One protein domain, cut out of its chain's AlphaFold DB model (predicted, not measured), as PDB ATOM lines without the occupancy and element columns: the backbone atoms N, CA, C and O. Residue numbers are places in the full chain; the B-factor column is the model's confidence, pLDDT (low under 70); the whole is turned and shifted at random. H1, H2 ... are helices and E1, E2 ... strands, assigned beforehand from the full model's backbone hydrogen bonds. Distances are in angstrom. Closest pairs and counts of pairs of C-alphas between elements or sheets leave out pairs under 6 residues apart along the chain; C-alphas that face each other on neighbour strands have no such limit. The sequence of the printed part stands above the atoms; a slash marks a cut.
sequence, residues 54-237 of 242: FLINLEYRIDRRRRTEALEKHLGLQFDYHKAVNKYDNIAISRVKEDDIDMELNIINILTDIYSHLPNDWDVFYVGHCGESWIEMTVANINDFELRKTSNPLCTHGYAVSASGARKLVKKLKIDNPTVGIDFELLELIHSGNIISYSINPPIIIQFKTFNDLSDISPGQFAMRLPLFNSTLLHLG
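AT A GLANCE: This is residues 54 to 237 of the 242 residues of an uncharacterized protein of Gigaspora rosea (UniProt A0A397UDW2). A strongly twisted sheet of five strands has H4 on one face and H2 on the other, while a smaller part holds the parallel strands E1 and E2, joined through H1, with short H5 next to H1; the little ladder of E3 and E9 stands between the two parts. Residues 84 to 100 and 208 to 231 are long stretches with no named element. The printed part has 184 residues, with five named helices and nine named strands in the order E1 H1 E2 E3 H2 E4 E5 E6 E7 H3 H4 E8 E9 H5; the class is mixed, helices and strands, with under half of the residues in named elements. The large sheet is mixed, in the order E5 E6 E8 E4 E7. The whole is compact and rounded, with a radius of gyration of the C-alphas of 16.4 A and spans of 42 by 40 by 30 A.

HOW THE PARTS SIT: The sheet holds E5, residues 138 to 142, E6, 145 to 149, E8, 197 to 201, E4, 124 to 130, and E7, 154 to 161. E5 and E6 form a hairpin, with N 142 and O 145 at 2.8 A. E6 and E8 are antiparallel, with N 146 and O 201 at 2.8 A. E8 and E4 are parallel, with N 126 and O 198 at 2.8 A. E4 and E7 are antiparallel, with N 125 and O 160 at 2.9 A, and E7 bends by 86 degrees at residue 157. H4, residues 182 to 191, and H2, 107 to 115, are on opposite faces, three layers with the sheet between helices, at heights over the sheet of 9.4 A and 8.9 A. H3, residues 163 to 172, only grazes the sheet with residues 163 to 169. E9, residues 205 to 207, is antiparallel to E3, 101 to 103, with N 102 and O 206 at 2.9 A; the closest C-alphas of E9 and E4 are those of Ile 205 and Gly 128, 4.4 A. E1, residues 54 to 57, H1, 62 to 75, and E2, 80 to 83, are a strand-helix-strand unit, two parallel neighbour strands with a helix between, its crossover right-handed; N 55 and O 80 are 3.0 A apart. The closest C-alphas of H1 and E3 are those of Thr 68 and Ile 101, 7.5 A. H1, with residues 67 to 71 alone, and H5, residues 232 to 235, only just touch, with 3 pairs of C-alphas within 8 A, the closest those of Leu 71 and Thr 232, 7.0 A. In H1, H2, H3 and H4 every O i to N i+4 pair is within hydrogen-bond range; H5 is too short for one.

IN THESE COORDINATES: E1 begins at C-alpha 54 (189.211, 98.537, 223.220), and H5 ends at C-alpha 235 (166.913, 97.418, 216.973). From first to last C-alpha H1 measures 19.8 A, E7 15.8 A and E4 15.0 A.

THE WHOLE: The C-alphas farthest apart, those of Asn 90 and Asn 143, are 47.1 A apart. The printed part has no cut; the links E2 to E3 and E9 to H5 are long. Mean pLDDT of the printed part is 83.8, and residues 89 to 99, 132 to 136, 211 to 212 and 219 to 226 are under 70.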
ATOM      1  N   PHE A  54     188.645  99.859 223.457       89.50
ATOM      2  CA  PHE A  54     189.211  98.537 223.220       89.50
ATOM      3  C   PHE A  54     188.119  97.478 223.296       89.50
ATOM      4  O   PHE A  54     187.404  97.393 224.292       89.50
ATOM      5  N   LEU A  55     188.027  96.644 222.261       86.69
ATOM      6  CA  LEU A  55     187.149  95.479 222.243       86.69
ATOM      7  C   LEU A  55     187.988  94.232 222.039       86.69
ATOM      8  O   LEU A  55     188.963  94.216 221.292       86.69
ATOM      9  N   ILE A  56     187.633  93.166 222.730       84.25
ATOM     10  CA  ILE A  56     188.489  91.999 222.845       84.25
ATOM     11  C   ILE A  56     187.730  90.734 222.544       84.25
ATOM     12  O   ILE A  56     186.743  90.413 223.187       84.25
ATOM     13  N   ASN A  57     188.210  90.009 221.541       88.12
ATOM     14  CA  ASN A  57     187.449  88.960 220.884       88.12
ATOM     15  C   ASN A  57     188.295  87.702 220.718       88.12
ATOM     16  O   ASN A  57     189.481  87.758 220.373       88.12
ATOM     17  N   LEU A  58     187.680  86.552 220.986       85.62
ATOM     18  CA  LEU A  58     188.278  85.264 220.660       85.62
ATOM     19  C   LEU A  58     188.264  85.082 219.143       85.62
ATOM     20  O   LEU A  58     187.224  85.229 218.514       85.62
ATOM     21  N   GLU A  59     189.397  84.688 218.563       85.88
ATOM     22  CA  GLU A  59     189.554  84.588 217.102       85.88
ATOM     23  C   GLU A  59     188.511  83.674 216.435       85.88
ATOM     24  O   GLU A  59     188.057  83.944 215.327       85.88
ATOM     25  N   TYR A  60     188.079  82.616 217.128       84.94
ATOM     26  CA  TYR A  60     187.059  81.700 216.618       84.94
ATOM     27  C   TYR A  60     185.617  82.207 216.802       84.94
ATOM     28  O   TYR A  60     184.701  81.665 216.185       84.94
ATOM     29  N   ARG A  61     185.384  83.251 217.612       88.44
ATOM     30  CA  ARG A  61     184.062  83.851 217.867       88.44
ATOM     31  C   ARG A  61     183.721  84.905 216.817       88.44
ATOM     32  O   ARG A  61     183.476  86.077 217.110       88.44
ATOM     33  N   ILE A  62     183.704  84.461 215.561       89.50
ATOM     34  CA  ILE A  62     183.398  85.288 214.382       89.50
ATOM     35  C   ILE A  62     181.956  85.821 214.455       89.50
ATOM     36  O   ILE A  62     181.655  86.905 213.961       89.50
ATOM     37  N   ASP A  63     181.057  85.080 215.098       86.81
ATOM     38  CA  ASP A  63     179.673  85.476 215.351       86.81
ATOM     39  C   ASP A  63     179.574  86.726 216.247       86.81
ATOM     40  O   ASP A  63     178.846  87.667 215.925       86.81
ATOM     41  N   ARG A  64     180.340  86.766 217.346       89.75
ATOM     42  CA  ARG A  64     180.441  87.922 218.255       89.75
ATOM     43  C   ARG A  64     181.139  89.090 217.582       89.75
ATOM     44  O   ARG A  64     180.689  90.232 217.672       89.75
ATOM     45  N   ARG A  65     182.184  88.790 216.811       91.69
ATOM     46  CA  ARG A  65     182.885  89.785 216.004       91.69
ATOM     47  C   ARG A  65     181.941  90.501 215.036       91.69
ATOM     48  O   ARG A  65     181.889  91.721 215.034       91.69
ATOM     49  N   ARG A  66     181.125  89.761 214.282       92.06
ATOM     50  CA  ARG A  66     180.147  90.349 213.350       92.06
ATOM     51  C   ARG A  66     179.091  91.202 214.052       92.06
ATOM     52  O   ARG A  66     178.706  92.240 213.524       92.06
ATOM     53  N   ARG A  67     178.619  90.779 215.231       92.00
ATOM     54  CA  ARG A  67     177.671  91.564 216.043       92.00
ATOM     55  C   ARG A  67     178.279  92.880 216.508       92.00
ATOM     56  O   ARG A  67     177.660  93.927 216.360       92.00
ATOM     57  N   THR A  68     179.500  92.832 217.026       90.81
ATOM     58  CA  THR A  68     180.195  94.031 217.503       90.81
ATOM     59  C   THR A  68     180.573  94.976 216.361       90.81
ATOM     60  O   THR A  68     180.444  96.180 216.527       90.81
ATOM     61  N   GLU A  69     180.919  94.463 215.178       93.69
ATOM     62  CA  GLU A  69     181.106  95.281 213.965       93.69
ATOM     63  C   GLU A  69     179.795  95.940 213.495       93.69
ATOM     64  O   GLU A  69     179.796  97.069 213.002       93.69
ATOM     65  N   ALA A  70     178.654  95.260 213.655       92.50
ATOM     66  CA  ALA A  70     177.346  95.844 213.368       92.50
ATOM     67  C   ALA A  70     176.999  96.972 214.355       92.50
ATOM     68  O   ALA A  70     176.527  98.023 213.916       92.50
ATOM     69  N   LEU A  71     177.289  96.786 215.652       90.69
ATOM     70  CA  LEU A  71     177.184  97.831 216.680       90.69
ATOM     71  C   LEU A  71     178.073  99.030 216.348       90.69
ATOM     72  O   LEU A  71     177.576 100.151 216.277       90.69
ATOM     73  N   GLU A  72     179.362  98.783 216.096       92.25
ATOM     74  CA  GLU A  72     180.359  99.799 215.743       92.25
ATOM     75  C   GLU A  72     179.862 100.658 214.576       92.25
ATOM     76  O   GLU A  72     179.766 101.880 214.679       92.25
ATOM     77  N   LYS A  73     179.444 100.006 213.485       93.12
ATOM     78  CA  LYS A  73     178.940 100.687 212.293       93.12
ATOM     79  C   LYS A  73     177.660 101.476 212.561       93.12
ATOM     80  O   LYS A  73     177.515 102.578 212.037       93.12
ATOM     81  N   HIS A  74     176.713 100.902 213.302       93.50
ATOM     82  CA  HIS A  74     175.408 101.521 213.523       93.50
ATOM     83  C   HIS A  74     175.499 102.747 214.434       93.50
ATOM     84  O   HIS A  74     174.897 103.776 214.141       93.50
ATOM     85  N   LEU A  75     176.292 102.647 215.501       89.25
ATOM     86  CA  LEU A  75     176.502 103.727 216.461       89.25
ATOM     87  C   LEU A  75     177.538 104.752 215.973       89.25
ATOM     88  O   LEU A  75     177.744 105.772 216.623       89.25
ATOM     89  N   GLY A  76     178.193 104.496 214.835       90.50
ATOM     90  CA  GLY A  76     179.264 105.346 214.320       90.50
ATOM     91  C   GLY A  76     180.471 105.389 215.256       90.50
ATOM     92  O   GLY A  76     181.097 106.438 215.387       90.50
ATOM     93  N   LEU A  77     180.764 104.275 215.932       89.00
ATOM     94  CA  LEU A  77     181.895 104.128 216.843       89.00
ATOM     95  C   LEU A  77     183.128 103.588 216.113       89.00
ATOM     96  O   LEU A  77     183.053 103.173 214.959       89.00
ATOM     97  N   GLN A  78     184.275 103.630 216.786       90.81
ATOM     98  CA  GLN A  78     185.514 103.022 216.324       90.81
ATOM     99  C   GLN A  78     186.114 102.180 217.446       90.81
ATOM    100  O   GLN A  78     186.465 102.714 218.501       90.81
ATOM    101  N   PHE A  79     186.270 100.879 217.201       89.69
ATOM    102  CA  PHE A  79     186.843  99.944 218.168       89.69
ATOM    103  C   PHE A  79     188.246  99.481 217.764       89.69
ATOM    104  O   PHE A  79     188.514  99.116 216.617       89.69
ATOM    105  N   ASP A  80     189.141  99.427 218.746       89.62
ATOM    106  CA  ASP A  80     190.444  98.788 218.632       89.62
ATOM    107  C   ASP A  80     190.326  97.333 219.098       89.62
ATOM    108  O   ASP A  80     190.263  97.025 220.292       89.62
ATOM    109  N   TYR A  81     190.271  96.423 218.126       87.62
ATOM    110  CA  TYR A  81     190.117  94.998 218.384       87.62
ATOM    111  C   TYR A  81     191.435  94.351 218.831       87.62
ATOM    112  O   TYR A  81     192.405  94.322 218.067       87.62
ATOM    113  N   HIS A  82     191.454  93.727 220.010       87.19
ATOM    114  CA  HIS A  82     192.556  92.864 220.442       87.19
ATOM    115  C   HIS A  82     192.133  91.398 220.568       87.19
ATOM    116  O   HIS A  82     191.034  91.060 221.001       87.19
ATOM    117  N   LYS A  83     193.048  90.498 220.195       83.31
ATOM    118  CA  LYS A  83     192.841  89.053 220.307       83.31
ATOM    119  C   LYS A  83     192.786  88.641 221.780       83.31
ATOM    120  O   LYS A  83     193.727  88.900 222.531       83.31
ATOM    121  N   ALA A  84     191.704  87.975 222.162       79.62
ATOM    122  CA  ALA A  84     191.572  87.328 223.458       79.62
ATOM    123  C   ALA A  84     192.292  85.971 223.481       79.62
ATOM    124  O   ALA A  84     192.482  85.329 222.445       79.62
ATOM    125  N   VAL A  85     192.652  85.520 224.683       75.56
ATOM    126  CA  VAL A  85     193.280  84.211 224.917       75.56
ATOM    127  C   VAL A  85     192.208  83.146 225.174       75.56
ATOM    128  O   VAL A  85     191.233  83.391 225.899       75.56
ATOM    129  N   ASN A  86     192.357  81.963 224.567       73.12
ATOM    130  CA  ASN A  86     191.462  80.836 224.819       73.12
ATOM    131  C   ASN A  86     191.764  80.234 226.203       73.12
ATOM    132  O   ASN A  86     192.916  80.130 226.605       73.12
ATOM    133  N   LYS A  87     190.734  79.783 226.929       73.25
ATOM    134  CA  LYS A  87     190.901  79.114 228.231       73.25
ATOM    135  C   LYS A  87     191.738  77.826 228.158       73.25
ATOM    136  O   LYS A  87     192.223  77.365 229.182       73.25
ATOM    137  N   TYR A  88     191.853  77.233 226.969       71.88
ATOM    138  CA  TYR A  88     192.647  76.033 226.709       71.88
ATOM    139  C   TYR A  88     194.065  76.337 226.195       71.88
ATOM    140  O   TYR A  88     194.824  75.401 225.958       71.88
ATOM    141  N   ASP A  89     194.429  77.610 225.995       67.81
ATOM    142  CA  ASP A  89     195.782  77.964 225.570       67.81
ATOM    143  C   ASP A  89     196.757  77.844 226.750       67.81
ATOM    144  O   ASP A  89     196.595  78.478 227.792       67.81
ATOM    145  N   ASN A  90     197.828  77.069 226.561       54.28
ATOM    146  CA  ASN A  90     198.855  76.810 227.581       54.28
ATOM    147  C   ASN A  90     199.790  78.013 227.835       54.28
ATOM    148  O   ASN A  90     200.688  77.935 228.672       54.28
ATOM    149  N   ILE A  91     199.606  79.113 227.096       51.31
ATOM    150  CA  ILE A  91     200.326  80.383 227.243       51.31
ATOM    151  C   ILE A  91     199.298  81.433 227.675       51.31
ATOM    152  O   ILE A  91     198.859  82.278 226.898       51.31
ATOM    153  N   ALA A  92     198.870  81.350 228.930       43.81
ATOM    154  CA  ALA A  92     198.036  82.370 229.546       43.81
ATOM    155  C   ALA A  92     198.930  83.532 230.002       43.81
ATOM    156  O   ALA A  92     199.309  83.606 231.166       43.81
ATOM    157  N   ILE A  93     199.310  84.428 229.086       38.31
ATOM    158  CA  ILE A  93     199.960  85.692 229.464       38.31
ATOM    159  C   ILE A  93     199.115  86.861 228.950       38.31
ATOM    160  O   ILE A  93     199.037  87.125 227.752       38.31
ATOM    161  N   SER A  94     198.444  87.493 229.919       39.41
ATOM    162  CA  SER A  94     197.784  88.808 229.936       39.41
ATOM    163  C   SER A  94     197.176  89.316 228.616       39.41
ATOM    164  O   SER A  94     197.876  89.943 227.820       39.41
ATOM    165  N   ARG A  95     195.859  89.125 228.421       32.19
ATOM    166  CA  ARG A  95     194.970  89.917 227.528       32.19
ATOM    167  C   ARG A  95     193.520  89.400 227.643       32.19
ATOM    168  O   ARG A  95     193.193  88.359 227.076       32.19
ATOM    169  N   VAL A  96     192.682  90.063 228.454       43.47
ATOM    170  CA  VAL A  96     191.462  89.485 229.082       43.47
ATOM    171  C   VAL A  96     190.171  90.256 228.731       43.47
ATOM    172  O   VAL A  96     190.211  91.471 228.881       43.47
ATOM    173  N   LYS A  97     189.126  89.479 228.322       54.59
ATOM    174  CA  LYS A  97     187.792  89.592 227.602       54.59
ATOM    175  C   LYS A  97     186.739  90.655 228.050       54.59
ATOM    176  O   LYS A  97     186.861  91.119 229.169       54.59
ATOM    177  N   GLU A  98     185.766  91.144 227.239       62.66
ATOM    178  CA  GLU A  98     184.598  90.478 226.576       62.66
ATOM    179  C   GLU A  98     184.177  91.004 225.164       62.66
ATOM    180  O   GLU A  98     184.401  92.163 224.817       62.66
ATOM    181  N   ASP A  99     183.537  90.139 224.357       67.62
ATOM    182  CA  ASP A  99     183.036  90.368 222.979       67.62
ATOM    183  C   ASP A  99     181.524  90.116 222.801       67.62
ATOM    184  O   ASP A  99     180.982  90.255 221.703       67.62
ATOM    185  N   ASP A 100     180.832  89.725 223.864       78.38
ATOM    186  CA  ASP A 100     179.398  89.461 223.926       78.38
ATOM    187  C   ASP A 100     178.656  90.598 224.606       78.38
ATOM    188  O   ASP A 100     178.010  90.391 225.627       78.38
ATOM    189  N   ILE A 101     178.726  91.798 224.032       86.75
ATOM    190  CA  ILE A 101     178.062  92.978 224.589       86.75
ATOM    191  C   ILE A 101     176.942  93.512 223.693       86.75
ATOM    192  O   ILE A 101     176.955  93.335 222.476       86.75
ATOM    193  N   ASP A 102     175.989  94.195 224.318       89.75
ATOM    194  CA  ASP A 102     175.017  95.092 223.694       89.75
ATOM    195  C   ASP A 102     175.080  96.451 224.396       89.75
ATOM    196  O   ASP A 102     175.504  96.540 225.550       89.75
ATOM    197  N   MET A 103     174.669  97.503 223.696       90.19
ATOM    198  CA  MET A 103     174.760  98.889 224.152       90.19
ATOM    199  C   MET A 103     173.422  99.604 223.976       90.19
ATOM    200  O   MET A 103     172.658  99.282 223.058       90.19
ATOM    201  N   GLU A 104     173.156 100.604 224.818       91.88
ATOM    202  CA  GLU A 104     172.046 101.538 224.599       91.88
ATOM    203  C   GLU A 104     172.138 102.195 223.216       91.88
ATOM    204  O   GLU A 104     173.191 102.680 222.801       91.88
ATOM    205  N   LEU A 105     171.008 102.285 222.521       91.38
ATOM    206  CA  LEU A 105     170.924 102.889 221.190       91.38
ATOM    207  C   LEU A 105     171.355 104.364 221.189       91.38
ATOM    208  O   LEU A 105     171.940 104.857 220.228       91.38
ATOM    209  N   ASN A 106     171.088 105.073 222.284       89.19
ATOM    210  CA  ASN A 106     171.456 106.470 222.507       89.19
ATOM    211  C   ASN A 106     172.675 106.629 223.438       89.19
ATOM    212  O   ASN A 106     172.819 107.681 224.067       89.19
ATOM    213  N   ILE A 107     173.562 105.625 223.510       88.94
ATOM    214  CA  ILE A 107     174.729 105.599 224.414       88.94
ATOM    215  C   ILE A 107     175.601 106.861 224.343       88.94
ATOM    216  O   ILE A 107     176.080 107.324 225.376       88.94
ATOM    217  N   ILE A 108     175.764 107.464 223.159       85.31
ATOM    218  CA  ILE A 108     176.547 108.697 222.973       85.31
ATOM    219  C   ILE A 108     175.969 109.845 223.812       85.31
ATOM    220  O   ILE A 108     176.716 110.538 224.502       85.31
ATOM    221  N   ASN A 109     174.647 110.033 223.782       87.00
ATOM    222  CA  ASN A 109     173.985 111.106 224.526       87.00
ATOM    223  C   ASN A 109     174.064 110.840 226.031       87.00
ATOM    224  O   ASN A 109     174.435 111.728 226.789       87.00
ATOM    225  N   ILE A 110     173.803 109.593 226.443       87.75
ATOM    226  CA  ILE A 110     173.854 109.193 227.854       87.75
ATOM    227  C   ILE A 110     175.249 109.443 228.437       87.75
ATOM    228  O   ILE A 110     175.385 110.069 229.486       87.75
ATOM    229  N   LEU A 111     176.301 108.996 227.745       86.31
ATOM    230  CA  LEU A 111     177.672 109.189 228.214       86.31
ATOM    231  C   LEU A 111     178.104 110.648 228.183       86.31
ATOM    232  O   LEU A 111     178.821 111.063 229.087       86.31
ATOM    233  N   THR A 112     177.657 111.431 227.202       84.94
ATOM    234  CA  THR A 112     177.947 112.871 227.160       84.94
ATOM    235  C   THR A 112     177.400 113.571 228.406       84.94
ATOM    236  O   THR A 112     178.136 114.308 229.064       84.94
ATOM    237  N   ASP A 113     176.149 113.285 228.776       88.44
ATOM    238  CA  ASP A 113     175.502 113.884 229.947       88.44
ATOM    239  C   ASP A 113     176.137 113.408 231.261       88.44
ATOM    240  O   ASP A 113     176.314 114.183 232.199       88.44
ATOM    241  N   ILE A 114     176.512 112.133 231.360       88.44
ATOM    242  CA  ILE A 114     177.106 111.593 232.590       88.44
ATOM    243  C   ILE A 114     178.543 112.061 232.768       88.44
ATOM    244  O   ILE A 114     178.944 112.408 233.880       88.44
ATOM    245  N   TYR A 115     179.314 112.117 231.683       85.62
ATOM    246  CA  TYR A 115     180.709 112.533 231.732       85.62
ATOM    247  C   TYR A 115     180.857 113.959 232.276       85.62
ATOM    248  O   TYR A 115     181.789 114.225 233.030       85.62
ATOM    249  N   SER A 116     179.906 114.860 231.994       87.44
ATOM    250  CA  SER A 116     179.930 116.222 232.547       87.44
ATOM    251  C   SER A 116     179.710 116.291 234.063       87.44
ATOM    252  O   SER A 116     179.960 117.333 234.664       87.44
ATOM    253  N   HIS A 117     179.235 115.207 234.682       91.56
ATOM    254  CA  HIS A 117     178.998 115.096 236.124       91.56
ATOM    255  C   HIS A 117     180.032 114.208 236.832       91.56
ATOM    256  O   HIS A 117     180.020 114.118 238.062       91.56
ATOM    257  N   LEU A 118     180.928 113.557 236.083       90.31
ATOM    258  CA  LEU A 118     181.927 112.652 236.635       90.31
ATOM    259  C   LEU A 118     182.993 113.439 237.427       90.31
ATOM    260  O   LEU A 118     183.588 114.375 236.886       90.31
ATOM    261  N   PRO A 119     183.271 113.091 238.698       93.94
ATOM    262  CA  PRO A 119     184.282 113.790 239.491       93.94
ATOM    263  C   PRO A 119     185.679 113.672 238.889       93.94
ATOM    264  O   PRO A 119     186.086 112.587 238.499       93.94
ATOM    265  N   ASN A 120     186.447 114.765 238.862       91.94
ATOM    266  CA  ASN A 120     187.746 114.847 238.171       91.94
ATOM    267  C   ASN A 120     188.836 113.875 238.674       91.94
ATOM    268  O   ASN A 120     189.865 113.724 238.018       91.94
ATOM    269  N   ASP A 121     188.658 113.264 239.843       93.19
ATOM    270  CA  ASP A 121     189.599 112.336 240.477       93.19
ATOM    271  C   ASP A 121     189.305 110.855 240.175       93.19
ATOM    272  O   ASP A 121     189.964 109.974 240.734       93.19
ATOM    273  N   TRP A 122     188.353 110.573 239.281       94.75
ATOM    274  CA  TRP A 122     188.001 109.215 238.880       94.75
ATOM    275  C   TRP A 122     189.191 108.448 238.269       94.75
ATOM    276  O   TRP A 122     189.951 108.950 237.435       94.75
ATOM    277  N   ASP A 123     189.346 107.186 238.668       95.56
ATOM    278  CA  ASP A 123     190.332 106.256 238.110       95.56
ATOM    279  C   ASP A 123     189.680 105.241 237.170       95.56
ATOM    280  O   ASP A 123     190.211 104.964 236.094       95.56
ATOM    281  N   VAL A 124     188.534 104.696 237.583       94.00
ATOM    282  CA  VAL A 124     187.746 103.714 236.833       94.00
ATOM    283  C   VAL A 124     186.290 104.166 236.808       94.00
ATOM    284  O   VAL A 124     185.762 104.620 237.822       94.00
ATOM    285  N   PHE A 125     185.645 104.049 235.653       92.88
ATOM    286  CA  PHE A 125     184.224 104.325 235.489       92.88
ATOM    287  C   PHE A 125     183.538 103.119 234.848       92.88
ATOM    288  O   PHE A 125     183.831 102.775 233.706       92.88
ATOM    289  N   TYR A 126     182.656 102.451 235.587       92.44
ATOM    290  CA  TYR A 126     181.917 101.295 235.094       92.44
ATOM    291  C   TYR A 126     180.658 101.740 234.347       92.44
ATOM    292  O   TYR A 126     179.803 102.422 234.908       92.44
ATOM    293  N   VAL A 127     180.548 101.319 233.087       90.38
ATOM    294  CA  VAL A 127     179.392 101.562 232.199       90.38
ATOM    295  C   VAL A 127     178.589 100.287 231.912       90.38
ATOM    296  O   VAL A 127     177.462 100.344 231.424       90.38
ATOM    297  N   GLY A 128     179.182  99.139 232.239       88.75
ATOM    298  CA  GLY A 128     178.614  97.806 232.173       88.75
ATOM    299  C   GLY A 128     179.315  96.887 233.168       88.75
ATOM    300  O   GLY A 128     180.502  96.573 233.037       88.75
ATOM    301  N   HIS A 129     178.582  96.467 234.188       86.75
ATOM    302  CA  HIS A 129     179.058  95.546 235.208       86.75
ATOM    303  C   HIS A 129     177.891  94.752 235.795       86.75
ATOM    304  O   HIS A 129     176.718  95.024 235.546       86.75
ATOM    305  N   CYS A 130     178.234  93.714 236.538       83.44
ATOM    306  CA  CYS A 130     177.325  92.950 237.372       83.44
ATOM    307  C   CYS A 130     177.571  93.332 238.827       83.44
ATOM    308  O   CYS A 130     178.624  93.863 239.154       83.44
ATOM    309  N   GLY A 131     176.658  92.965 239.722       71.00
ATOM    310  CA  GLY A 131     176.855  93.210 241.147       71.00
ATOM    311  C   GLY A 131     176.792  94.702 241.478       71.00
ATOM    312  O   GLY A 131     177.608  95.506 241.043       71.00
ATOM    313  N   GLU A 132     175.802  95.064 242.280       66.62
ATOM    314  CA  GLU A 132     175.754  96.349 242.968       66.62
ATOM    315  C   GLU A 132     175.200  96.117 244.368       66.62
ATOM    316  O   GLU A 132     174.373  95.225 244.590       66.62
ATOM    317  N   SER A 133     175.690  96.895 245.330       57.88
ATOM    318  CA  SER A 133     175.171  96.884 246.695       57.88
ATOM    319  C   SER A 133     174.203  98.047 246.875       57.88
ATOM    320  O   SER A 133     174.466  99.155 246.428       57.88
ATOM    321  N   TRP A 134     173.115  97.828 247.611       53.31
ATOM    322  CA  TRP A 134     172.085  98.834 247.912       53.31
ATOM    323  C   TRP A 134     172.555  99.990 248.820       53.31
ATOM    324  O   TRP A 134     171.752 100.840 249.192       53.31
ATOM    325  N   ILE A 135     173.830 100.012 249.222       54.62
ATOM    326  CA  ILE A 135     174.422 100.990 250.156       54.62
ATOM    327  C   ILE A 135     175.332 101.962 249.385       54.62
ATOM    328  O   ILE A 135     176.446 102.276 249.806       54.62
ATOM    329  N   GLU A 136     174.897 102.392 248.206       63.28
ATOM    330  CA  GLU A 136     175.668 103.302 247.364       63.28
ATOM    331  C   GLU A 136     175.238 104.754 247.549       63.28
ATOM    332  O   GLU A 136     174.080 105.072 247.819       63.28
ATOM    333  N   MET A 137     176.219 105.648 247.434       76.81
ATOM    334  CA  MET A 137     176.007 107.084 247.522       76.81
ATOM    335  C   MET A 137     175.889 107.625 246.101       76.81
ATOM    336  O   MET A 137     176.894 107.742 245.391       76.81
ATOM    337  N   THR A 138     174.659 107.923 245.688       87.44
ATOM    338  CA  THR A 138     174.380 108.625 244.433       87.44
ATOM    339  C   THR A 138     175.109 109.966 244.445       87.44
ATOM    340  O   THR A 138     174.940 110.780 245.354       87.44
ATOM    341  N   VAL A 139     175.956 110.175 243.442       91.56
ATOM    342  CA  VAL A 139     176.692 111.420 243.206       91.56
ATOM    343  C   VAL A 139     175.791 112.407 242.474       91.56
ATOM    344  O   VAL A 139     175.739 113.580 242.834       91.56
ATOM    345  N   ALA A 140     175.065 111.923 241.465       92.56
ATOM    346  CA  ALA A 140     174.128 112.707 240.676       92.56
ATOM    347  C   ALA A 140     173.053 111.808 240.050       92.56
ATOM    348  O   ALA A 140     173.310 110.646 239.740       92.56
ATOM    349  N   ASN A 141     171.863 112.370 239.838       93.19
ATOM    350  CA  ASN A 141     170.817 111.775 239.010       93.19
ATOM    351  C   ASN A 141     170.808 112.519 237.672       93.19
ATOM    352  O   ASN A 141     170.701 113.747 237.662       93.19
ATOM    353  N   ILE A 142     170.938 111.791 236.568       92.50
ATOM    354  CA  ILE A 142     171.000 112.318 235.205       92.50
ATOM    355  C   ILE A 142     169.956 111.577 234.367       92.50
ATOM    356  O   ILE A 142     170.177 110.445 233.938       92.50
ATOM    357  N   ASN A 143     168.815 112.225 234.119       90.31
ATOM    358  CA  ASN A 143     167.655 111.607 233.466       90.31
ATOM    359  C   ASN A 143     167.237 110.309 234.192       90.31
ATOM    360  O   ASN A 143     167.000 110.340 235.398       90.31
ATOM    361  N   ASP A 144     167.172 109.187 233.471       91.56
ATOM    362  CA  ASP A 144     166.824 107.858 233.991       91.56
ATOM    363  C   ASP A 144     168.029 107.090 234.576       91.56
ATOM    364  O   ASP A 144     167.912 105.906 234.898       91.56
ATOM    365  N   PHE A 145     169.191 107.743 234.701       92.25
ATOM    366  CA  PHE A 145     170.437 107.141 235.175       92.25
ATOM    367  C   PHE A 145     170.953 107.800 236.451       92.25
ATOM    368  O   PHE A 145     170.846 109.007 236.668       92.25
ATOM    369  N   GLU A 146     171.603 106.998 237.280       92.38
ATOM    370  CA  GLU A 146     172.316 107.435 238.467       92.38
ATOM    371  C   GLU A 146     173.816 107.291 238.251       92.38
ATOM    372  O   GLU A 146     174.305 106.210 237.924       92.38
ATOM    373  N   LEU A 147     174.556 108.371 238.498       93.62
ATOM    374  CA  LEU A 147     175.993 108.304 238.704       93.62
ATOM    375  C   LEU A 147     176.247 108.009 240.182       93.62
ATOM    376  O   LEU A 147     175.833 108.776 241.056       93.62
ATOM    377  N   ARG A 148     176.956 106.923 240.470       92.12
ATOM    378  CA  ARG A 148     177.200 106.437 241.830       92.12
ATOM    379  C   ARG A 148     178.680 106.275 242.099       92.12
ATOM    380  O   ARG A 148     179.473 106.054 241.187       92.12
ATOM    381  N   LYS A 149     179.061 106.361 243.374       93.44
ATOM    382  CA  LYS A 149     180.365 105.860 243.805       93.44
ATOM    383  C   LYS A 149     180.299 104.336 243.871       93.44
ATOM    384  O   LYS A 149     179.505 103.796 244.637       93.44
ATOM    385  N   THR A 150     181.161 103.676 243.112       90.88
ATOM    386  CA  THR A 150     181.174 102.220 242.973       90.88
ATOM    387  C   THR A 150     181.436 101.531 244.310       90.88
ATOM    388  O   THR A 150     182.421 101.853 244.981       90.88
ATOM    389  N   SER A 151     180.598 100.556 244.680       85.75
ATOM    390  CA  SER A 151     180.781  99.774 245.908       85.75
ATOM    391  C   SER A 151     181.263  98.351 245.641       85.75
ATOM    392  O   SER A 151     182.336  97.978 246.109       85.75
ATOM    393  N   ASN A 152     180.503  97.541 244.900       87.00
ATOM    394  CA  ASN A 152     180.815  96.119 244.702       87.00
ATOM    395  C   ASN A 152     180.702  95.684 243.232       87.00
ATOM    396  O   ASN A 152     179.866  94.834 242.923       87.00
ATOM    397  N   PRO A 153     181.524  96.247 242.326       86.31
ATOM    398  CA  PRO A 153     181.456  95.909 240.919       86.31
ATOM    399  C   PRO A 153     182.000  94.493 240.724       86.31
ATOM    400  O   PRO A 153     183.106  94.158 241.146       86.31
ATOM    401  N   LEU A 154     181.212  93.662 240.065       85.50
ATOM    402  CA  LEU A 154     181.605  92.368 239.523       85.50
ATOM    403  C   LEU A 154     181.491  92.425 237.998       85.50
ATOM    404  O   LEU A 154     180.796  93.277 237.456       85.50
ATOM    405  N   CYS A 155     182.127  91.497 237.283       86.25
ATOM    406  CA  CYS A 155     182.257  91.566 235.820       86.25
ATOM    407  C   CYS A 155     183.042  92.808 235.333       86.25
ATOM    408  O   CYS A 155     183.200  93.810 236.025       86.25
ATOM    409  N   THR A 156     183.569  92.744 234.108       87.31
ATOM    410  CA  THR A 156     184.366  93.834 233.504       87.31
ATOM    411  C   THR A 156     183.977  94.079 232.043       87.31
ATOM    412  O   THR A 156     184.808  94.419 231.208       87.31
ATOM    413  N   HIS A 157     182.691  93.905 231.730       86.62
ATOM    414  CA  HIS A 157     182.178  93.910 230.358       86.62
ATOM    415  C   HIS A 157     182.011  95.306 229.746       86.62
ATOM    416  O   HIS A 157     181.949  95.440 228.528       86.62
ATOM    417  N   GLY A 158     181.987  96.354 230.571       89.06
ATOM    418  CA  GLY A 158     182.056  97.739 230.120       89.06
ATOM    419  C   GLY A 158     182.642  98.652 231.192       89.06
ATOM    420  O   GLY A 158     181.983  98.975 232.179       89.06
ATOM    421  N   TYR A 159     183.871  99.121 231.004       92.56
ATOM    422  CA  TYR A 159     184.478 100.107 231.897       92.56
ATOM    423  C   TYR A 159     185.477 100.992 231.155       92.56
ATOM    424  O   TYR A 159     186.123 100.573 230.196       92.56
ATOM    425  N   ALA A 160     185.603 102.224 231.627       91.25
ATOM    426  CA  ALA A 160     186.601 103.184 231.203       91.25
ATOM    427  C   ALA A 160     187.643 103.377 232.305       91.25
ATOM    428  O   ALA A 160     187.369 103.205 233.495       91.25
ATOM    429  N   VAL A 161     188.848 103.772 231.905       92.25
ATOM    430  CA  VAL A 161     189.966 104.021 232.815       92.25
ATOM    431  C   VAL A 161     190.582 105.369 232.466       92.25
ATOM    432  O   VAL A 161     190.899 105.628 231.305       92.25
ATOM    433  N   SER A 162     190.769 106.232 233.462       91.56
ATOM    434  CA  SER A 162     191.442 107.514 233.258       91.56
ATOM    435  C   SER A 162     192.951 107.312 233.098       91.56
ATOM    436  O   SER A 162     193.513 106.301 233.518       91.56
ATOM    437  N   ALA A 163     193.668 108.291 232.542       87.88
ATOM    438  CA  ALA A 163     195.122 108.177 232.401       87.88
ATOM    439  C   ALA A 163     195.839 107.982 233.757       87.88
ATOM    440  O   ALA A 163     196.835 107.260 233.844       87.88
ATOM    441  N   SER A 164     195.350 108.614 234.832       91.62
ATOM    442  CA  SER A 164     195.839 108.377 236.197       91.62
ATOM    443  C   SER A 164     195.451 107.000 236.719       91.62
ATOM    444  O   SER A 164     196.309 106.328 237.298       91.62
ATOM    445  N   GLY A 165     194.215 106.563 236.464       92.50
ATOM    446  CA  GLY A 165     193.740 105.230 236.813       92.50
ATOM    447  C   GLY A 165     194.587 104.137 236.169       92.50
ATOM    448  O   GLY A 165     195.077 103.254 236.866       92.50
ATOM    449  N   ALA A 166     194.894 104.257 234.877       91.06
ATOM    450  CA  ALA A 166     195.710 103.293 234.143       91.06
ATOM    451  C   ALA A 166     197.107 103.138 234.764       91.06
ATOM    452  O   ALA A 166     197.583 102.021 234.967       91.06
ATOM    453  N   ARG A 167     197.744 104.250 235.164       92.25
ATOM    454  CA  ARG A 167     199.034 104.216 235.878       92.25
ATOM    455  C   ARG A 167     198.930 103.524 237.238       92.25
ATOM    456  O   ARG A 167     199.852 102.803 237.621       92.25
ATOM    457  N   LYS A 168     197.838 103.743 237.979       93.81
ATOM    458  CA  LYS A 168     197.594 103.064 239.259       93.81
ATOM    459  C   LYS A 168     197.380 101.565 239.050       93.81
ATOM    460  O   LYS A 168     198.007 100.785 239.761       93.81
ATOM    461  N   LEU A 169     196.569 101.176 238.066       93.06
ATOM    462  CA  LEU A 169     196.269  99.781 237.746       93.06
ATOM    463  C   LEU A 169     197.524  99.014 237.328       93.06
ATOM    464  O   LEU A 169     197.842  98.016 237.960       93.06
ATOM    465  N   VAL A 170     198.310  99.515 236.369       90.62
ATOM    466  CA  VAL A 170     199.564  98.855 235.941       90.62
ATOM    467  C   VAL A 170     200.534  98.646 237.109       90.62
ATOM    468  O   VAL A 170     201.240  97.646 237.156       90.62
ATOM    469  N   LYS A 171     200.567  99.573 238.074       92.88
ATOM    470  CA  LYS A 171     201.436  99.467 239.253       92.88
ATOM    471  C   LYS A 171     200.916  98.489 240.313       92.88
ATOM    472  O   LYS A 171     201.715  97.988 241.103       92.88
ATOM    473  N   LYS A 172     199.597  98.316 240.420       93.56
ATOM    474  CA  LYS A 172     198.952  97.634 241.553       93.56
ATOM    475  C   LYS A 172     198.414  96.250 241.212       93.56
ATOM    476  O   LYS A 172     198.365  95.422 242.114       93.56
ATOM    477  N   LEU A 173     198.029  96.022 239.960       90.75
ATOM    478  CA  LEU A 173     197.560  94.726 239.492       90.75
ATOM    479  C   LEU A 173     198.711  93.719 239.474       90.75
ATOM    480  O   LEU A 173     199.813  94.014 239.006       90.75
ATOM    481  N   LYS A 174     198.438  92.502 239.930       87.38
ATOM    482  CA  LYS A 174     199.367  91.369 239.934       87.38
ATOM    483  C   LYS A 174     199.394  90.692 238.563       87.38
ATOM    484  O   LYS A 174     199.111  89.505 238.441       87.38
ATOM    485  N   ILE A 175     199.749  91.451 237.526       82.19
ATOM    486  CA  ILE A 175     199.692  91.007 236.120       82.19
ATOM    487  C   ILE A 175     200.550  89.755 235.880       82.19
ATOM    488  O   ILE A 175     200.126  88.856 235.157       82.19
ATOM    489  N   ASP A 176     201.723  89.675 236.514       82.62
ATOM    490  CA  ASP A 176     202.669  88.569 236.313       82.62
ATOM    491  C   ASP A 176     202.294  87.293 237.083       82.62
ATOM    492  O   ASP A 176     202.761  86.206 236.749       82.62
ATOM    493  N   ASN A 177     201.481  87.414 238.135       83.38
ATOM    494  CA  ASN A 177     201.080  86.285 238.973       83.38
ATOM    495  C   ASN A 177     199.679  86.508 239.571       83.38
ATOM    496  O   ASN A 177     199.552  86.732 240.784       83.38
ATOM    497  N   PRO A 178     198.629  86.501 238.731       83.88
ATOM    498  CA  PRO A 178     197.269  86.744 239.186       83.88
ATOM    499  C   PRO A 178     196.790  85.577 240.052       83.88
ATOM    500  O   PRO A 178     196.890  84.412 239.669       83.88
ATOM    501  N   THR A 179     196.255  85.886 241.231       84.19
ATOM    502  CA  THR A 179     195.744  84.880 242.182       84.19
ATOM    503  C   THR A 179     194.222  84.759 242.175       84.19
ATOM    504  O   THR A 179     193.683  83.784 242.689       84.19
ATOM    505  N   VAL A 180     193.531  85.758 241.625       87.25
ATOM    506  CA  VAL A 180     192.069  85.867 241.544       87.25
ATOM    507  C   VAL A 180     191.673  86.449 240.183       87.25
ATOM    508  O   VAL A 180     192.535  86.873 239.411       87.25
ATOM    509  N   GLY A 181     190.374  86.454 239.875       85.38
ATOM    510  CA  GLY A 181     189.847  87.169 238.711       85.38
ATOM    511  C   GLY A 181     190.114  88.674 238.801       85.38
ATOM    512  O   GLY A 181     190.199  89.239 239.892       85.38
ATOM    513  N   ILE A 182     190.249  89.327 237.644       87.31
ATOM    514  CA  ILE A 182     190.530  90.769 237.569       87.31
ATOM    515  C   ILE A 182     189.427  91.614 238.219       87.31
ATOM    516  O   ILE A 182     189.707  92.658 238.794       87.31
ATOM    517  N   ASP A 183     188.183  91.148 238.165       88.31
ATOM    518  CA  ASP A 183     187.034  91.758 238.828       88.31
ATOM    519  C   ASP A 183     187.197  91.780 240.354       88.31
ATOM    520  O   ASP A 183     187.035  92.830 240.971       88.31
ATOM    521  N   PHE A 184     187.611  90.662 240.955       90.75
ATOM    522  CA  PHE A 184     187.919  90.594 242.386       90.75
ATOM    523  C   PHE A 184     189.127  91.452 242.769       90.75
ATOM    524  O   PHE A 184     189.104  92.116 243.804       90.75
ATOM    525  N   GLU A 185     190.171  91.483 241.945       92.38
ATOM    526  CA  GLU A 185     191.330  92.332 242.226       92.38
ATOM    527  C   GLU A 185     190.973  93.828 242.150       92.38
ATOM    528  O   GLU A 185     191.377  94.614 243.009       92.38
ATOM    529  N   LEU A 186     190.155  94.236 241.173       92.62
ATOM    530  CA  LEU A 186     189.628  95.600 241.085       92.62
ATOM    531  C   LEU A 186     188.744  95.947 242.287       92.62
ATOM    532  O   LEU A 186     188.893  97.033 242.849       92.62
ATOM    533  N   LEU A 187     187.881  95.024 242.720       92.56
ATOM    534  CA  LEU A 187     187.065  95.170 243.925       92.56
ATOM    535  C   LEU A 187     187.935  95.464 245.160       92.56
ATOM    536  O   LEU A 187     187.687  96.441 245.868       92.56
ATOM    537  N   GLU A 188     189.000  94.685 245.382       93.12
ATOM    538  CA  GLU A 188     189.945  94.903 246.487       93.12
ATOM    539  C   GLU A 188     190.622  96.281 246.408       93.12
ATOM    540  O   GLU A 188     190.774  96.982 247.419       93.12
ATOM    541  N   LEU A 189     191.025  96.712 245.209       94.94
ATOM    542  CA  LEU A 189     191.647  98.021 245.000       94.94
ATOM    543  C   LEU A 189     190.680  99.187 245.254       94.94
ATOM    544  O   LEU A 189     191.106 100.223 245.770       94.94
ATOM    545  N   ILE A 190     189.396  99.016 244.937       93.94
ATOM    546  CA  ILE A 190     188.345 100.001 245.214       93.94
ATOM    547  C   ILE A 190     188.076 100.076 246.720       93.94
ATOM    548  O   ILE A 190     188.120 101.161 247.300       93.94
ATOM    549  N   HIS A 191     187.880  98.933 247.387       92.62
ATOM    550  CA  HIS A 191     187.610  98.880 248.834       92.62
ATOM    551  C   HIS A 191     188.764  99.413 249.678       92.62
ATOM    552  O   HIS A 191     188.543 100.070 250.692       92.62
ATOM    553  N   SER A 192     190.001  99.182 249.243       94.50
ATOM    554  CA  SER A 192     191.194  99.717 249.908       94.50
ATOM    555  C   SER A 192     191.450 101.205 249.625       94.50
ATOM    556  O   SER A 192     192.422 101.759 250.138       94.50
ATOM    557  N   GLY A 193     190.619 101.862 248.805       94.00
ATOM    558  CA  GLY A 193     190.775 103.270 248.428       94.00
ATOM    559  C   GLY A 193     191.968 103.538 247.505       94.00
ATOM    560  O   GLY A 193     192.358 104.687 247.303       94.00
ATOM    561  N   ASN A 194     192.571 102.488 246.945       96.56
ATOM    562  CA  ASN A 194     193.686 102.599 246.012       96.56
ATOM    563  C   ASN A 194     193.243 103.021 244.605       96.56
ATOM    564  O   ASN A 194     194.065 103.547 243.849       96.56
ATOM    565  N   ILE A 195     191.978 102.760 244.271       96.44
ATOM    566  CA  ILE A 195     191.307 103.138 243.031       96.44
ATOM    567  C   ILE A 195     190.010 103.861 243.396       96.44
ATOM    568  O   ILE A 195     189.192 103.340 244.152       96.44
ATOM    569  N   ILE A 196     189.824 105.064 242.856       95.31
ATOM    570  CA  ILE A 196     188.579 105.825 242.971       95.31
ATOM    571  C   ILE A 196     187.684 105.426 241.803       95.31
ATOM    572  O   ILE A 196     188.034 105.645 240.643       95.31
ATOM    573  N   SER A 197     186.543 104.813 242.103       94.56
ATOM    574  CA  SER A 197     185.663 104.247 241.085       94.56
ATOM    575  C   SER A 197     184.242 104.792 241.177       94.56
ATOM    576  O   SER A 197     183.714 104.989 242.277       94.56
ATOM    577  N   TYR A 198     183.641 105.000 240.007       94.06
ATOM    578  CA  TYR A 198     182.241 105.380 239.828       94.06
ATOM    579  C   TYR A 198     181.532 104.411 238.876       94.06
ATOM    580  O   TYR A 198     182.184 103.783 238.038       94.06
ATOM    581  N   SER A 199     180.218 104.281 239.012       92.75
ATOM    582  CA  SER A 199     179.374 103.432 238.172       92.75
ATOM    583  C   SER A 199     178.138 104.191 237.707       92.75
ATOM    584  O   SER A 199     177.711 105.167 238.332       92.75
ATOM    585  N   ILE A 200     177.588 103.752 236.579       90.31
ATOM    586  CA  ILE A 200     176.260 104.144 236.115       90.31
ATOM    587  C   ILE A 200     175.252 103.046 236.449       90.31
ATOM    588  O   ILE A 200     175.486 101.875 236.147       90.31
ATOM    589  N   ASN A 201     174.107 103.434 237.003       89.88
ATOM    590  CA  ASN A 201     172.979 102.533 237.205       89.88
ATOM    591  C   ASN A 201     171.682 103.112 236.602       89.88
ATOM    592  O   ASN A 201     171.355 104.258 236.905       89.88
ATOM    593  N   PRO A 202     170.894 102.339 235.829       90.19
ATOM    594  CA  PRO A 202     171.203 100.989 235.342       90.19
ATOM    595  C   PRO A 202     172.383 100.987 234.345       90.19
ATOM    596  O   PRO A 202     172.692 102.034 233.769       90.19
ATOM    597  N   PRO A 203     173.061  99.841 234.133       89.44
ATOM    598  CA  PRO A 203     174.167  99.760 233.185       89.44
ATOM    599  C   PRO A 203     173.682  99.948 231.746       89.44
ATOM    600  O   PRO A 203     172.619  99.462 231.364       89.44
ATOM    601  N   ILE A 204     174.506 100.615 230.941       90.81
ATOM    602  CA  ILE A 204     174.210 100.971 229.539       90.81
ATOM    603  C   ILE A 204     174.967 100.110 228.529       90.81
ATOM    604  O   ILE A 204     174.754 100.217 227.320       90.81
ATOM    605  N   ILE A 205     175.861  99.261 229.034       90.31
ATOM    606  CA  ILE A 205     176.478  98.152 228.318       90.31
ATOM    607  C   ILE A 205     176.163  96.895 229.118       90.31
ATOM    608  O   ILE A 205     176.392  96.859 230.324       90.31
ATOM    609  N   ILE A 206     175.646  95.865 228.457       88.56
ATOM    610  CA  ILE A 206     175.309  94.586 229.094       88.56
ATOM    611  C   ILE A 206     175.919  93.430 228.320       88.56
ATOM    612  O   ILE A 206     176.184  93.548 227.126       88.56
ATOM    613  N   GLN A 207     176.049  92.274 228.971       85.88
ATOM    614  CA  GLN A 207     176.325  91.029 228.262       85.88
ATOM    615  C   GLN A 207     175.116  90.603 227.416       85.88
ATOM    616  O   GLN A 207     174.026  90.366 227.945       85.88
ATOM    617  N   PHE A 208     175.308  90.437 226.111       83.88
ATOM    618  CA  PHE A 208     174.304  89.906 225.199       83.88
ATOM    619  C   PHE A 208     174.457  88.396 225.050       83.88
ATOM    620  O   PHE A 208     175.393  87.908 224.419       83.88
ATOM    621  N   LYS A 209     173.498  87.647 225.596       77.19
ATOM    622  CA  LYS A 209     173.466  86.184 225.511       77.19
ATOM    623  C   LYS A 209     172.190  85.705 224.830       77.19
ATOM    624  O   LYS A 209     171.109  86.225 225.096       77.19
ATOM    625  N   THR A 210     172.335  84.681 223.994       70.69
ATOM    626  CA  THR A 210     171.240  83.899 223.399       70.69
ATOM    627  C   THR A 210     171.381  82.441 223.846       70.69
ATOM    628  O   THR A 210     172.439  82.039 224.330       70.69
ATOM    629  N   PHE A 211     170.337  81.625 223.704       66.94
ATOM    630  CA  PHE A 211     170.354  80.201 224.060       66.94
ATOM    631  C   PHE A 211     171.451  79.440 223.303       66.94
ATOM    632  O   PHE A 211     172.098  78.550 223.852       66.94
ATOM    633  N   ASN A 212     171.695  79.841 222.054       69.81
ATOM    634  CA  ASN A 212     172.716  79.251 221.192       69.81
ATOM    635  C   ASN A 212     174.105  79.908 221.337       69.81
ATOM    636  O   ASN A 212     175.071  79.411 220.762       69.81
ATOM    637  N   ASP A 213     174.229  80.996 222.107       73.12
ATOM    638  CA  ASP A 213     175.484  81.694 222.412       73.12
ATOM    639  C   ASP A 213     175.861  81.495 223.885       73.12
ATOM    640  O   ASP A 213     175.736  82.382 224.735       73.12
ATOM    641  N   LEU A 214     176.314  80.280 224.189       74.44
ATOM    642  CA  LEU A 214     176.775  79.931 225.525       74.44
ATOM    643  C   LEU A 214     178.147  80.553 225.813       74.44
ATOM    644  O   LEU A 214     179.009  80.671 224.941       74.44
ATOM    645  N   SER A 215     178.368  80.901 227.082       75.38
ATOM    646  CA  SER A 215     179.682  81.340 227.550       75.38
ATOM    647  C   SER A 215     180.720  80.237 227.349       75.38
ATOM    648  O   SER A 215     180.525  79.099 227.780       75.38
ATOM    649  N   ASP A 216     181.866  80.604 226.776       74.69
ATOM    650  CA  ASP A 216     182.995  79.692 226.599       74.69
ATOM    651  C   ASP A 216     183.571  79.198 227.937       74.69
ATOM    652  O   ASP A 216     184.210  78.149 227.973       74.69
ATOM    653  N   ILE A 217     183.369  79.926 229.042       72.62
ATOM    654  CA  ILE A 217     183.907  79.589 230.375       72.62
ATOM    655  C   ILE A 217     182.841  79.062 231.342       72.62
ATOM    656  O   ILE A 217     183.157  78.179 232.135       72.62
ATOM    657  N   SER A 218     181.593  79.515 231.217       70.62
ATOM    658  CA  SER A 218     180.478  79.106 232.086       70.62
ATOM    659  C   SER A 218     179.246  78.716 231.258       70.62
ATOM    660  O   SER A 218     178.222  79.409 231.304       70.62
ATOM    661  N   PRO A 219     179.322  77.637 230.452       66.06
ATOM    662  CA  PRO A 219     178.199  77.204 229.630       66.06
ATOM    663  C   PRO A 219     177.010  76.819 230.524       66.06
ATOM    664  O   PRO A 219     177.165  76.076 231.489       66.06
ATOM    665  N   GLY A 220     175.821  77.340 230.214       57.53
ATOM    666  CA  GLY A 220     174.587  77.068 230.964       57.53
ATOM    667  C   GLY A 220     174.275  78.041 232.107       57.53
ATOM    668  O   GLY A 220     173.195  77.960 232.688       57.53
ATOM    669  N   GLN A 221     175.160  78.996 232.411       57.41
ATOM    670  CA  GLN A 221     174.832  80.080 233.334       57.41
ATOM    671  C   GLN A 221     174.156  81.221 232.565       57.41
ATOM    672  O   GLN A 221     174.804  81.956 231.812       57.41
ATOM    673  N   PHE A 222     172.843  81.375 232.751       55.81
ATOM    674  CA  PHE A 222     172.132  82.561 232.282       55.81
ATOM    675  C   PHE A 222     172.722  83.785 232.998       55.81
ATOM    676  O   PHE A 222     172.765  83.820 234.228       55.81
ATOM    677  N   ALA A 223     173.227  84.767 232.241       52.94
ATOM    678  CA  ALA A 223     173.605  86.046 232.837       52.94
ATOM    679  C   ALA A 223     172.375  86.680 233.492       52.94
ATOM    680  O   ALA A 223     171.245  86.489 233.031       52.94
ATOM    681  N   MET A 224     172.609  87.451 234.552       53.56
ATOM    682  CA  MET A 224     171.594  88.333 235.109       53.56
ATOM    683  C   MET A 224     171.049  89.200 233.969       53.56
ATOM    684  O   MET A 224     171.810  89.899 233.302       53.56
ATOM    685  N   ARG A 225     169.746  89.085 233.692       59.12
ATOM    686  CA  ARG A 225     169.078  89.845 232.632       59.12
ATOM    687  C   ARG A 225     168.951  91.291 233.099       59.12
ATOM    688  O   ARG A 225     167.924  91.656 233.655       59.12
ATOM    689  N   LEU A 226     170.000  92.088 232.923       63.88
ATOM    690  CA  LEU A 226     169.915  93.538 233.069       63.88
ATOM    691  C   LEU A 226     169.390  94.079 231.735       63.88
ATOM    692  O   LEU A 226     170.061  93.906 230.717       63.88
ATOM    693  N   PRO A 227     168.153  94.598 231.668       72.94
ATOM    694  CA  PRO A 227     167.623  95.105 230.417       72.94
ATOM    695  C   PRO A 227     168.163  96.513 230.162       72.94
ATOM    696  O   PRO A 227     168.031  97.390 231.009       72.94
ATOM    697  N   LEU A 228     168.710  96.725 228.966       87.81
ATOM    698  CA  LEU A 228     168.820  98.059 228.377       87.81
ATOM    699  C   LEU A 228     167.416  98.625 228.136       87.81
ATOM    700  O   LEU A 228     166.504  97.864 227.781       87.81
ATOM    701  N   PHE A 229     167.256  99.940 228.264       91.25
ATOM    702  CA  PHE A 229     166.039 100.646 227.876       91.25
ATOM    703  C   PHE A 229     165.801 100.521 226.368       91.25
ATOM    704  O   PHE A 229     164.700 100.171 225.948       91.25
ATOM    705  N   ASN A 230     166.838 100.747 225.555       92.19
ATOM    706  CA  ASN A 230     166.796 100.660 224.098       92.19
ATOM    707  C   ASN A 230     167.997  99.861 223.573       92.19
ATOM    708  O   ASN A 230     169.035 100.410 223.224       92.19
ATOM    709  N   SER A 231     167.840  98.542 223.479       92.19
ATOM    710  CA  SER A 231     168.870  97.640 222.942       92.19
ATOM    711  C   SER A 231     169.177  97.919 221.466       92.19
ATOM    712  O   SER A 231     168.289  97.846 220.608       92.19
ATOM    713  N   THR A 232     170.453  98.167 221.160       92.38
ATOM    714  CA  THR A 232     170.907  98.362 219.778       92.38
ATOM    715  C   THR A 232     170.824  97.064 218.980       92.38
ATOM    716  O   THR A 232     170.357  97.068 217.842       92.38
ATOM    717  N   LEU A 233     171.225  95.927 219.559       91.06
ATOM    718  CA  LEU A 233     171.144  94.645 218.855       91.06
ATOM    719  C   LEU A 233     169.693  94.248 218.534       91.06
ATOM    720  O   LEU A 233     169.429  93.814 217.413       91.06
ATOM    721  N   LEU A 234     168.735  94.470 219.441       90.69
ATOM    722  CA  LEU A 234     167.317  94.248 219.127       90.69
ATOM    723  C   LEU A 234     166.825  95.191 218.021       90.69
ATOM    724  O   LEU A 234     166.104  94.750 217.128       90.69
ATOM    725  N   HIS A 235     167.241  96.462 218.037       92.06
ATOM    726  CA  HIS A 235     166.913  97.418 216.973       92.06
ATOM    727  C   HIS A 235     167.428  96.961 215.596       92.06
ATOM    728  O   HIS A 235     166.755  97.146 214.584       92.06
ATOM    729  N   LEU A 236     168.592  96.309 215.561       91.38
ATOM    730  CA  LEU A 236     169.190  95.728 214.356       91.38
ATOM    731  C   LEU A 236     168.578  94.375 213.940       91.38
ATOM    732  O   LEU A 236     169.004  93.803 212.936       91.38
ATOM    733  N   GLY A 237     167.590  93.863 214.678       89.69
ATOM    734  CA  GLY A 237     166.902  92.608 214.373       89.69
ATOM    735  C   GLY A 237     167.586  91.350 214.914       89.69
ATOM    736  O   GLY A 237     167.237  90.249 214.492       89.69
TER     737      GLY A 237